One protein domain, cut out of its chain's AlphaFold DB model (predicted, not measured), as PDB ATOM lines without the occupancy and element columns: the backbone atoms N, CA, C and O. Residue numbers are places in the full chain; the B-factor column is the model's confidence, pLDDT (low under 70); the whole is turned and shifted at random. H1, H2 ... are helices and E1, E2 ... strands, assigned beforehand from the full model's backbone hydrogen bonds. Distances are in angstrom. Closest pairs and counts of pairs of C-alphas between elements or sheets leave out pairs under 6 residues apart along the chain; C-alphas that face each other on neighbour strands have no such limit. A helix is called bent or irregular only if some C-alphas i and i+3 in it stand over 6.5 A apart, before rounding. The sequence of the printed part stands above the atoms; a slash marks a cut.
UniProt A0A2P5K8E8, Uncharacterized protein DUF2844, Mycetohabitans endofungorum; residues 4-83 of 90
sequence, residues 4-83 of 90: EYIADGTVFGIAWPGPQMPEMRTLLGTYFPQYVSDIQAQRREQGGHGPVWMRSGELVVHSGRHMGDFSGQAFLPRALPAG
ATOM      1  N   GLU A   4     193.955 234.742 255.634       92.19
ATOM      2  CA  GLU A   4     194.937 233.839 255.038       92.19
ATOM      3  C   GLU A   4     194.265 232.491 254.772       92.19
ATOM      4  O   GLU A   4     193.523 231.977 255.610       92.19
ATOM      5  N   TYR A   5     194.511 231.935 253.592       92.50
ATOM      6  CA  TYR A   5     193.970 230.665 253.131       92.50
ATOM      7  C   TYR A   5     195.096 229.643 253.069       92.50
ATOM      8  O   TYR A   5     196.095 229.845 252.375       92.50
ATOM      9  N   ILE A   6     194.927 228.555 253.821       91.81
ATOM     10  CA  ILE A   6     195.955 227.542 254.055       91.81
ATOM     11  C   ILE A   6     195.480 226.200 253.503       91.81
ATOM     12  O   ILE A   6     194.363 225.770 253.785       91.81
ATOM     13  N   ALA A   7     196.353 225.533 252.754       90.50
ATOM     14  CA  ALA A   7     196.187 224.164 252.289       90.50
ATOM     15  C   ALA A   7     197.497 223.412 252.518       90.50
ATOM     16  O   ALA A   7     198.570 223.963 252.283       90.50
ATOM     17  N   ASP A   8     197.413 222.188 253.039       87.62
ATOM     18  CA  ASP A   8     198.581 221.335 253.305       87.62
ATOM     19  C   ASP A   8     199.697 222.045 254.104       87.62
ATOM     20  O   ASP A   8     200.890 221.874 253.860       87.62
ATOM     21  N   GLY A   9     199.302 222.898 255.057       85.62
ATOM     22  CA  GLY A   9     200.223 223.666 255.902       85.62
ATOM     23  C   GLY A   9     200.890 224.869 255.223       85.62
ATOM     24  O   GLY A   9     201.742 225.503 255.840       85.62
ATOM     25  N   THR A  10     200.501 225.212 253.993       86.50
ATOM     26  CA  THR A  10     201.052 226.337 253.223       86.50
ATOM     27  C   THR A  10     199.976 227.377 252.917       86.50
ATOM     28  O   THR A  10     198.868 227.034 252.504       86.50
ATOM     29  N   VAL A  11     200.295 228.664 253.092       89.00
ATOM     30  CA  VAL A  11     199.425 229.763 252.646       89.00
ATOM     31  C   VAL A  11     199.470 229.828 251.120       89.00
ATOM     32  O   VAL A  11     200.520 230.099 250.543       89.00
ATOM     33  N   PHE A  12     198.336 229.587 250.466       91.00
ATOM     34  CA  PHE A  12     198.216 229.683 249.007       91.00
ATOM     35  C   PHE A  12     197.432 230.913 248.554       91.00
ATOM     36  O   PHE A  12     197.460 231.254 247.373       91.00
ATOM     37  N   GLY A  13     196.710 231.561 249.469       92.12
ATOM     38  CA  GLY A  13     195.872 232.706 249.160       92.12
ATOM     39  C   GLY A  13     195.738 233.651 250.340       92.12
ATOM     40  O   GLY A  13     195.766 233.240 251.496       92.12
ATOM     41  N   ILE A  14     195.569 234.928 250.040       92.12
ATOM     42  CA  ILE A  14     195.282 235.978 251.005       92.12
ATOM     43  C   ILE A  14     194.169 236.866 250.457       92.12
ATOM     44  O   ILE A  14     194.107 237.118 249.255       92.12
ATOM     45  N   ALA A  15     193.311 237.364 251.338       92.19
ATOM     46  CA  ALA A  15     192.323 238.387 251.028       92.19
ATOM     47  C   ALA A  15     192.356 239.471 252.101       92.19
ATOM     48  O   ALA A  15     192.494 239.189 253.292       92.19
ATOM     49  N   TRP A  16     192.257 240.728 251.698       89.75
ATOM     50  CA  TRP A  16     192.286 241.850 252.622       89.75
ATOM     51  C   TRP A  16     191.209 242.861 252.246       89.75
ATOM     52  O   TRP A  16     191.343 243.574 251.258       89.75
ATOM     53  N   PRO A  17     190.138 242.959 253.041       86.06
ATOM     54  CA  PRO A  17     189.259 244.116 253.018       86.06
ATOM     55  C   PRO A  17     189.671 245.130 254.097       86.06
ATOM     56  O   PRO A  17     189.837 244.784 255.280       86.06
ATOM     57  N   GLY A  18     189.802 246.405 253.721       80.88
ATOM     58  CA  GLY A  18     189.798 247.488 254.701       80.88
ATOM     59  C   GLY A  18     190.327 248.844 254.233       80.88
ATOM     60  O   GLY A  18     190.815 248.994 253.120       80.88
ATOM     61  N   PRO A  19     190.298 249.845 255.124       75.75
ATOM     62  CA  PRO A  19     190.741 251.206 254.814       75.75
ATOM     63  C   PRO A  19     192.255 251.330 254.610       75.75
ATOM     64  O   PRO A  19     192.735 252.312 254.045       75.75
ATOM     65  N   GLN A  20     193.024 250.340 255.067       76.88
ATOM     66  CA  GLN A  20     194.478 250.359 255.036       76.88
ATOM     67  C   GLN A  20     195.025 249.137 254.299       76.88
ATOM     68  O   GLN A  20     194.611 248.005 254.556       76.88
ATOM     69  N   MET A  21     196.000 249.381 253.418       77.00
ATOM     70  CA  MET A  21     196.778 248.322 252.782       77.00
ATOM     71  C   MET A  21     197.608 247.587 253.849       77.00
ATOM     72  O   MET A  21     198.339 248.249 254.593       77.00
ATOM     73  N   PRO A  22     197.526 246.250 253.942       83.56
ATOM     74  CA  PRO A  22     198.380 245.492 254.843       83.56
ATOM     75  C   PRO A  22     199.846 245.511 254.381       83.56
ATOM     76  O   PRO A  22     200.177 245.958 253.281       83.56
ATOM     77  N   GLU A  23     200.743 245.015 255.233       86.94
ATOM     78  CA  GLU A  23     202.159 244.861 254.895       86.94
ATOM     79  C   GLU A  23     202.313 243.725 253.861       86.94
ATOM     80  O   GLU A  23     202.399 242.542 254.189       86.94
ATOM     81  N   MET A  24     202.291 244.094 252.576       84.75
ATOM     82  CA  MET A  24     202.321 243.144 251.457       84.75
ATOM     83  C   MET A  24     203.654 242.406 251.316       84.75
ATOM     84  O   MET A  24     203.685 241.315 250.755       84.75
ATOM     85  N   ARG A  25     204.758 242.975 251.811       86.81
ATOM     86  CA  ARG A  25     206.081 242.342 251.748       86.81
ATOM     87  C   ARG A  25     206.160 241.159 252.708       86.81
ATOM     88  O   ARG A  25     206.739 240.138 252.357       86.81
ATOM     89  N   THR A  26     205.555 241.274 253.882       86.81
ATOM     90  CA  THR A  26     205.438 240.233 254.897       86.81
ATOM     91  C   THR A  26     204.450 239.166 254.453       86.81
ATOM     92  O   THR A  26     204.766 237.990 254.569       86.81
ATOM     93  N   LEU A  27     203.296 239.558 253.902       85.50
ATOM     94  CA  LEU A  27     202.269 238.600 253.480       85.50
ATOM     95  C   LEU A  27     202.670 237.787 252.246       85.50
ATOM     96  O   LEU A  27     202.432 236.585 252.196       85.50
ATOM     97  N   LEU A  28     203.265 238.431 251.241       83.31
ATOM     98  CA  LEU A  28     203.635 237.758 249.992       83.31
ATOM     99  C   LEU A  28     205.040 237.159 250.037       83.31
ATOM    100  O   LEU A  28     205.350 236.288 249.226       83.31
ATOM    101  N   GLY A  29     205.906 237.628 250.939       87.31
ATOM    102  CA  GLY A  29     207.274 237.138 251.076       87.31
ATOM    103  C   GLY A  29     208.015 237.120 249.738       87.31
ATOM    104  O   GLY A  29     208.252 238.159 249.118       87.31
ATOM    105  N   THR A  30     208.354 235.923 249.263       88.12
ATOM    106  CA  THR A  30     209.062 235.693 247.992       88.12
ATOM    107  C   THR A  30     208.272 236.116 246.751       88.12
ATOM    108  O   THR A  30     208.882 236.392 245.721       88.12
ATOM    109  N   TYR A  31     206.946 236.227 246.842       85.25
ATOM    110  CA  TYR A  31     206.079 236.693 245.757       85.25
ATOM    111  C   TYR A  31     205.957 238.223 245.693       85.25
ATOM    112  O   TYR A  31     205.431 238.764 244.718       85.25
ATOM    113  N   PHE A  32     206.470 238.954 246.690       86.94
ATOM    114  CA  PHE A  32     206.378 240.414 246.731       86.94
ATOM    115  C   PHE A  32     207.026 241.123 245.521       86.94
ATOM    116  O   PHE A  32     206.408 242.048 244.987       86.94
ATOM    117  N   PRO A  33     208.214 240.717 245.019       88.06
ATOM    118  CA  PRO A  33     208.792 241.329 243.822       88.06
ATOM    119  C   PRO A  33     207.903 241.179 242.580       88.06
ATOM    120  O   PRO A  33     207.789 242.124 241.799       88.06
ATOM    121  N   GLN A  34     207.235 240.028 242.429       84.25
ATOM    122  CA  GLN A  34     206.293 239.784 241.336       84.25
ATOM    123  C   GLN A  34     205.092 240.731 241.435       84.25
ATOM    124  O   GLN A  34     204.786 241.431 240.476       84.25
ATOM    125  N   TYR A  35     204.502 240.858 242.626       83.38
ATOM    126  CA  TYR A  35     203.412 241.801 242.892       83.38
ATOM    127  C   TYR A  35     203.767 243.254 242.534       83.38
ATOM    128  O   TYR A  35     202.983 243.951 241.889       83.38
ATOM    129  N   VAL A  36     204.963 243.725 242.912       85.12
ATOM    130  CA  VAL A  36     205.420 245.081 242.557       85.12
ATOM    131  C   VAL A  36     205.584 245.224 241.045       85.12
ATOM    132  O   VAL A  36     205.165 246.239 240.487       85.12
ATOM    133  N   SER A  37     206.168 244.226 240.378       84.69
ATOM    134  CA  SER A  37     206.314 244.210 238.919       84.69
ATOM    135  C   SER A  37     204.959 244.294 238.216       84.69
ATOM    136  O   SER A  37     204.800 245.098 237.299       84.69
ATOM    137  N   ASP A  38     203.971 243.535 238.684       78.38
ATOM    138  CA  ASP A  38     202.629 243.479 238.099       78.38
ATOM    139  C   ASP A  38     201.892 244.820 238.232       78.38
ATOM    140  O   ASP A  38     201.332 245.333 237.261       78.38
ATOM    141  N   ILE A  39     201.976 245.469 239.400       78.62
ATOM    142  CA  ILE A  39     201.424 246.820 239.594       78.62
ATOM    143  C   ILE A  39     202.098 247.835 238.666       78.62
ATOM    144  O   ILE A  39     201.433 248.714 238.114       78.62
ATOM    145  N   GLN A  40     203.419 247.752 238.504       81.50
ATOM    146  CA  GLN A  40     204.154 248.662 237.625       81.50
ATOM    147  C   GLN A  40     203.803 248.430 236.152       81.50
ATOM    148  O   GLN A  40     203.639 249.399 235.411       81.50
ATOM    149  N   ALA A  41     203.657 247.171 235.734       79.88
ATOM    150  CA  ALA A  41     203.233 246.805 234.388       79.88
ATOM    151  C   ALA A  41     201.836 247.363 234.090       79.88
ATOM    152  O   ALA A  41     201.665 248.098 233.119       79.88
ATOM    153  N   GLN A  42     200.874 247.155 234.990       75.50
ATOM    154  CA  GLN A  42     199.531 247.696 234.812       75.50
ATOM    155  C   GLN A  42     199.517 249.227 234.746       75.50
ATOM    156  O   GLN A  42     198.820 249.801 233.911       75.50
ATOM    157  N   ARG A  43     200.285 249.919 235.600       75.44
ATOM    158  CA  ARG A  43     200.369 251.390 235.555       75.44
ATOM    159  C   ARG A  43     200.864 251.898 234.204       75.44
ATOM    160  O   ARG A  43     200.406 252.948 233.760       75.44
ATOM    161  N   ARG A  44     201.778 251.169 233.557       79.25
ATOM    162  CA  ARG A  44     202.263 251.497 232.208       79.25
ATOM    163  C   ARG A  44     201.189 251.276 231.146       79.25
ATOM    164  O   ARG A  44     201.089 252.085 230.235       79.25
ATOM    165  N   GLU A  45     200.393 250.217 231.274       76.31
ATOM    166  CA  GLU A  45     199.352 249.863 230.300       76.31
ATOM    167  C   GLU A  45     198.096 250.738 230.411       76.31
ATOM    168  O   GLU A  45     197.546 251.163 229.400       76.31
ATOM    169  N   GLN A  46     197.637 251.018 231.632       69.44
ATOM    170  CA  GLN A  46     196.357 251.694 231.887       69.44
ATOM    171  C   GLN A  46     196.509 253.182 232.234       69.44
ATOM    172  O   GLN A  46     195.510 253.882 232.388       69.44
ATOM    173  N   GLY A  47     197.740 253.679 232.394       64.88
ATOM    174  CA  GLY A  47     198.029 255.097 232.624       64.88
ATOM    175  C   GLY A  47     197.493 255.683 233.940       64.88
ATOM    176  O   GLY A  47     197.506 256.902 234.097       64.88
ATOM    177  N   GLY A  48     197.018 254.866 234.893       63.34
ATOM    178  CA  GLY A  48     196.345 255.371 236.097       63.34
ATOM    179  C   GLY A  48     196.176 254.379 237.254       63.34
ATOM    180  O   GLY A  48     196.644 253.242 237.221       63.34
ATOM    181  N   HIS A  49     195.496 254.844 238.309       62.66
ATOM    182  CA  HIS A  49     195.191 254.107 239.544       62.66
ATOM    183  C   HIS A  49     193.908 253.265 239.405       62.66
ATOM    184  O   HIS A  49     192.938 253.475 240.132       62.66
ATOM    185  N   GLY A  50     193.881 252.362 238.424       65.44
ATOM    186  CA  GLY A  50     192.779 251.417 238.229       65.44
ATOM    187  C   GLY A  50     192.887 250.183 239.137       65.44
ATOM    188  O   GLY A  50     193.953 249.926 239.702       65.44
ATOM    189  N   PRO A  51     191.803 249.401 239.290       65.56
ATOM    190  CA  PRO A  51     191.874 248.097 239.935       65.56
ATOM    191  C   PRO A  51     192.825 247.170 239.166       65.56
ATOM    192  O   PRO A  51     192.727 247.021 237.952       65.56
ATOM    193  N   VAL A  52     193.772 246.577 239.882       69.88
ATOM    194  CA  VAL A  52     194.683 245.525 239.438       69.88
ATOM    195  C   VAL A  52     193.901 244.235 239.268       69.88
ATOM    196  O   VAL A  52     193.311 243.734 240.220       69.88
ATOM    197  N   TRP A  53     193.910 243.702 238.053       73.19
ATOM    198  CA  TRP A  53     193.418 242.369 237.721       73.19
ATOM    199  C   TRP A  53     194.488 241.723 236.849       73.19
ATOM    200  O   TRP A  53     194.538 241.972 235.644       73.19
ATOM    201  N   MET A  54     195.424 241.000 237.465       71.81
ATOM    202  CA  MET A  54     196.573 240.462 236.741       71.81
ATOM    203  C   MET A  54     196.903 239.043 237.187       71.81
ATOM    204  O   MET A  54     196.981 238.735 238.375       71.81
ATOM    205  N   ARG A  55     197.121 238.182 236.193       75.75
ATOM    206  CA  ARG A  55     197.686 236.847 236.353       75.75
ATOM    207  C   ARG A  55     199.111 236.878 235.826       75.75
ATOM    208  O   ARG A  55     199.306 237.048 234.626       75.75
ATOM    209  N   SER A  56     200.083 236.695 236.711       70.00
ATOM    210  CA  SER A  56     201.500 236.756 236.369       70.00
ATOM    211  C   SER A  56     202.216 235.511 236.872       70.00
ATOM    212  O   SER A  56     202.403 235.298 238.072       70.00
ATOM    213  N   GLY A  57     202.561 234.633 235.930       75.25
ATOM    214  CA  GLY A  57     203.120 233.317 236.229       75.25
ATOM    215  C   GLY A  57     202.185 232.487 237.112       75.25
ATOM    216  O   GLY A  57     201.105 232.074 236.683       75.25
ATOM    217  N   GLU A  58     202.627 232.248 238.344       83.56
ATOM    218  CA  GLU A  58     201.954 231.408 239.339       83.56
ATOM    219  C   GLU A  58     201.110 232.207 240.340       83.56
ATOM    220  O   GLU A  58     200.371 231.601 241.107       83.56
ATOM    221  N   LEU A  59     201.195 233.542 240.338       86.12
ATOM    222  CA  LEU A  59     200.439 234.410 241.236       86.12
ATOM    223  C   LEU A  59     199.336 235.131 240.461       86.12
ATOM    224  O   LEU A  59     199.567 235.728 239.407       86.12
ATOM    225  N   VAL A  60     198.126 235.095 241.002       88.81
ATOM    226  CA  VAL A  60     197.014 235.927 240.555       88.81
ATOM    227  C   VAL A  60     196.745 236.971 241.621       88.81
ATOM    228  O   VAL A  60     196.650 236.645 242.802       88.81
ATOM    229  N   VAL A  61     196.631 238.229 241.200       87.31
ATOM    230  CA  VAL A  61     196.383 239.369 242.078       87.31
ATOM    231  C   VAL A  61     195.186 240.146 241.557       87.31
ATOM    232  O   VAL A  61     195.181 240.656 240.435       87.31
ATOM    233  N   HIS A  62     194.196 240.294 242.428       86.81
ATOM    234  CA  HIS A  62     193.085 241.209 242.248       86.81
ATOM    235  C   HIS A  62     193.169 242.238 243.359       86.81
ATOM    236  O   HIS A  62     193.052 241.894 244.527       86.81
ATOM    237  N   SER A  63     193.393 243.504 243.047       81.31
ATOM    238  CA  SER A  63     193.372 244.538 244.078       81.31
ATOM    239  C   SER A  63     192.801 245.821 243.527       81.31
ATOM    240  O   SER A  63     193.125 246.230 242.426       81.31
ATOM    241  N   GLY A  64     191.928 246.466 244.276       76.19
ATOM    242  CA  GLY A  64     191.279 247.693 243.868       76.19
ATOM    243  C   GLY A  64     191.192 248.661 245.026       76.19
ATOM    244  O   GLY A  64     191.317 248.299 246.197       76.19
ATOM    245  N   ARG A  65     190.962 249.921 244.678       71.56
ATOM    246  CA  ARG A  65     190.550 250.922 245.648       71.56
ATOM    247  C   ARG A  65     189.112 251.301 245.345       71.56
ATOM    248  O   ARG A  65     188.834 251.800 244.257       71.56
ATOM    249  N   HIS A  66     188.212 251.075 246.291       69.19
ATOM    250  CA  HIS A  66     186.817 251.479 246.166       69.19
ATOM    251  C   HIS A  66     186.464 252.417 247.319       69.19
ATOM    252  O   HIS A  66     186.647 252.066 248.477       69.19
ATOM    253  N   MET A  67     186.025 253.640 247.001       65.81
ATOM    254  CA  MET A  67     185.599 254.657 247.983       65.81
ATOM    255  C   MET A  67     186.584 254.945 249.135       65.81
ATOM    256  O   MET A  67     186.185 255.334 250.224       65.81
ATOM    257  N   GLY A  68     187.889 254.812 248.889       66.56
ATOM    258  CA  GLY A  68     188.922 255.071 249.895       66.56
ATOM    259  C   GLY A  68     189.458 253.815 250.574       66.56
ATOM    260  O   GLY A  68     190.606 253.858 251.018       66.56
ATOM    261  N   ASP A  69     188.716 252.707 250.517       73.75
ATOM    262  CA  ASP A  69     189.126 251.410 251.042       73.75
ATOM    263  C   ASP A  69     189.958 250.630 250.024       73.75
ATOM    264  O   ASP A  69     189.687 250.633 248.818       73.75
ATOM    265  N   PHE A  70     190.992 249.964 250.528       79.12
ATOM    266  CA  PHE A  70     191.807 249.014 249.792       79.12
ATOM    267  C   PHE A  70     191.243 247.614 249.999       79.12
ATOM    268  O   PHE A  70     191.237 247.076 251.108       79.12
ATOM    269  N   SER A  71     190.795 247.005 248.910       85.88
ATOM    270  CA  SER A  71     190.375 245.614 248.915       85.88
ATOM    271  C   SER A  71     191.136 244.820 247.873       85.88
ATOM    272  O   SER A  71     191.498 245.327 246.809       85.88
ATOM    273  N   GLY A  72     191.413 243.563 248.180       88.06
ATOM    274  CA  GLY A  72     192.030 242.679 247.215       88.06
ATOM    275  C   GLY A  72     192.222 241.269 247.726       88.06
ATOM    276  O   GLY A  72     191.988 240.963 248.893       88.06
ATOM    277  N   GLN A  73     192.657 240.429 246.807       91.38
ATOM    278  CA  GLN A  73     193.027 239.049 247.009       91.38
ATOM    279  C   GLN A  73     194.251 238.734 246.153       91.38
ATOM    280  O   GLN A  73     194.410 239.243 245.042       91.38
ATOM    281  N   ALA A  74     195.119 237.881 246.670       90.62
ATOM    282  CA  ALA A  74     196.239 237.327 245.933       90.62
ATOM    283  C   ALA A  74     196.300 235.833 246.215       90.62
ATOM    284  O   ALA A  74     196.176 235.431 247.368       90.62
ATOM    285  N   PHE A  75     196.456 235.011 245.185       91.88
ATOM    286  CA  PHE A  75     196.456 233.563 245.344       91.88
ATOM    287  C   PHE A  75     197.251 232.846 244.262       91.88
ATOM    288  O   PHE A  75     197.513 233.391 243.190       91.88
ATOM    289  N   LEU A  76     197.618 231.604 244.555       90.88
ATOM    290  CA  LEU A  76     198.329 230.707 243.659       90.88
ATOM    291  C   LEU A  76     197.327 229.736 243.012       90.88
ATOM    292  O   LEU A  76     196.871 228.810 243.685       90.88
ATOM    293  N   PRO A  77     196.977 229.876 241.716       88.88
ATOM    294  CA  PRO A  77     195.952 229.038 241.088       88.88
ATOM    295  C   PRO A  77     196.279 227.545 241.112       88.88
ATOM    296  O   PRO A  77     195.376 226.718 241.144       88.88
ATOM    297  N   ARG A  78     197.570 227.187 241.098       87.38
ATOM    298  CA  ARG A  78     198.009 225.785 241.142       87.38
ATOM    299  C   ARG A  78     197.988 225.166 242.533       87.38
ATOM    300  O   ARG A  78     198.094 223.950 242.633       87.38
ATOM    301  N   ALA A  79     197.875 225.981 243.577       89.88
ATOM    302  CA  ALA A  79     197.785 225.521 244.958       89.88
ATOM    303  C   ALA A  79     196.346 225.591 245.500       89.88
ATOM    304  O   ALA A  79     196.133 225.385 246.692       89.88
ATOM    305  N   LEU A  80     195.356 225.864 244.636       90.12
ATOM    306  CA  LEU A  80     193.945 225.766 244.998       90.12
ATOM    307  C   LEU A  80     193.581 224.302 245.309       90.12
ATOM    308  O   LEU A  80     193.796 223.432 244.459       90.12
ATOM    309  N   PRO A  81     193.000 224.017 246.489       90.88
ATOM    310  CA  PRO A  81     192.484 222.691 246.808       90.88
ATOM    311  C   PRO A  81     191.383 222.247 245.846       90.88
ATOM    312  O   PRO A  81     190.650 223.063 245.279       90.88
ATOM    313  N   ALA A  82     191.208 220.932 245.715       90.44
ATOM    314  CA  ALA A  82     190.118 220.374 244.925       90.44
ATOM    315  C   ALA A  82     188.755 220.895 245.421       90.44
ATOM    316  O   ALA A  82     188.425 220.777 246.599       90.44
ATOM    317  N   GLY A  83     187.964 221.460 244.504       89.06
ATOM    318  CA  GLY A  83     186.649 222.035 244.805       89.06
ATOM    319  C   GLY A  83     186.662 223.509 245.220       89.06
ATOM    320  O   GLY A  83     185.584 224.067 245.399       89.06
TER     321      GLY A  83
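This is residues 4 to 83 of the 90 residues of the protein "Uncharacterized protein DUF2844" of Mycetohabitans endofungorum (UniProt A0A2P5K8E8). One antiparallel sheet of five strands forms a wall, and a single kinked helix, H1, covers part of one face; no named helix lies over the other face. The E1 and E2 hairpin reaches out at one end of the long axis, where E2 bends, and E3, E4 and E5 make a meander, each strand the antiparallel neighbour of the one before. The printed part has 80 residues, with one named helix and five named strands in the order E1 E2 H1 E3 E4 E5; across the sheet the order is E1 E2 E5 E4 E3. The class is mixed, helices and strands, and the whole is compact, with a radius of gyration of the C-alphas of 12.8 A and spans of 39 by 26 by 25 A.

Begin with the sheet: find C-alpha 4 at (194.937, 233.839, 255.038), where E1, residues 4 to 7, starts. E2, residues 10 to 18, runs 24.0 A and bends by 51 degrees at residue 13. E5 is residues 69 to 75, 20.1 A, and ends at C-alpha 75, (196.456, 233.563, 245.344). E4 is residues 59 to 66, 22.4 A, and E3 is residues 52 to 56, 11.5 A. H1, residues 24 to 46, spans 22.2 A from C-alpha 24 at (202.321, 243.144, 251.457); it is irregular, with C-alphas 27 and 30 lying 9.2 A apart, and has a kink of 110 degrees near residue 31.

Look first at inner strands E5 and E4, an antiparallel hairpin at 170 degrees, where N 73 and O 62 are 2.7 A apart, within hydrogen-bond range. On the other side of E5 is E2, antiparallel at 167 degrees, with N 14 and O 74 at 2.8 A. Edge strand E3 forms a hairpin with E4, with N 52 and O 63 at 2.6 A. Edge strand E1 forms a hairpin with E2, with N 5 and O 13 at 2.8 A. H1 is on the sheet at a height of 8.8 A, over E2, E4 and E3; it runs across the strands, only just, at 61 degrees to E2 on the local plane. Its closest C-alphas to E3 are those of Ile 39 and Val 52, 6.9 A; to E4, those of Tyr 35 and Val 61, 7.5 A. H1 and E5 are near each other. In H1, 14 of 19 O i to N i+4 pairs are within hydrogen-bond range. E1 and E3 are apart.

The two C-alphas farthest apart are those of Asp 8 and Gly 47, 39.6 A. The printed part has no cut, and the five links between named elements are tight. Mean pLDDT of the printed part is 82.2; it is under 70 at residues 46 to 52 and 66 to 68.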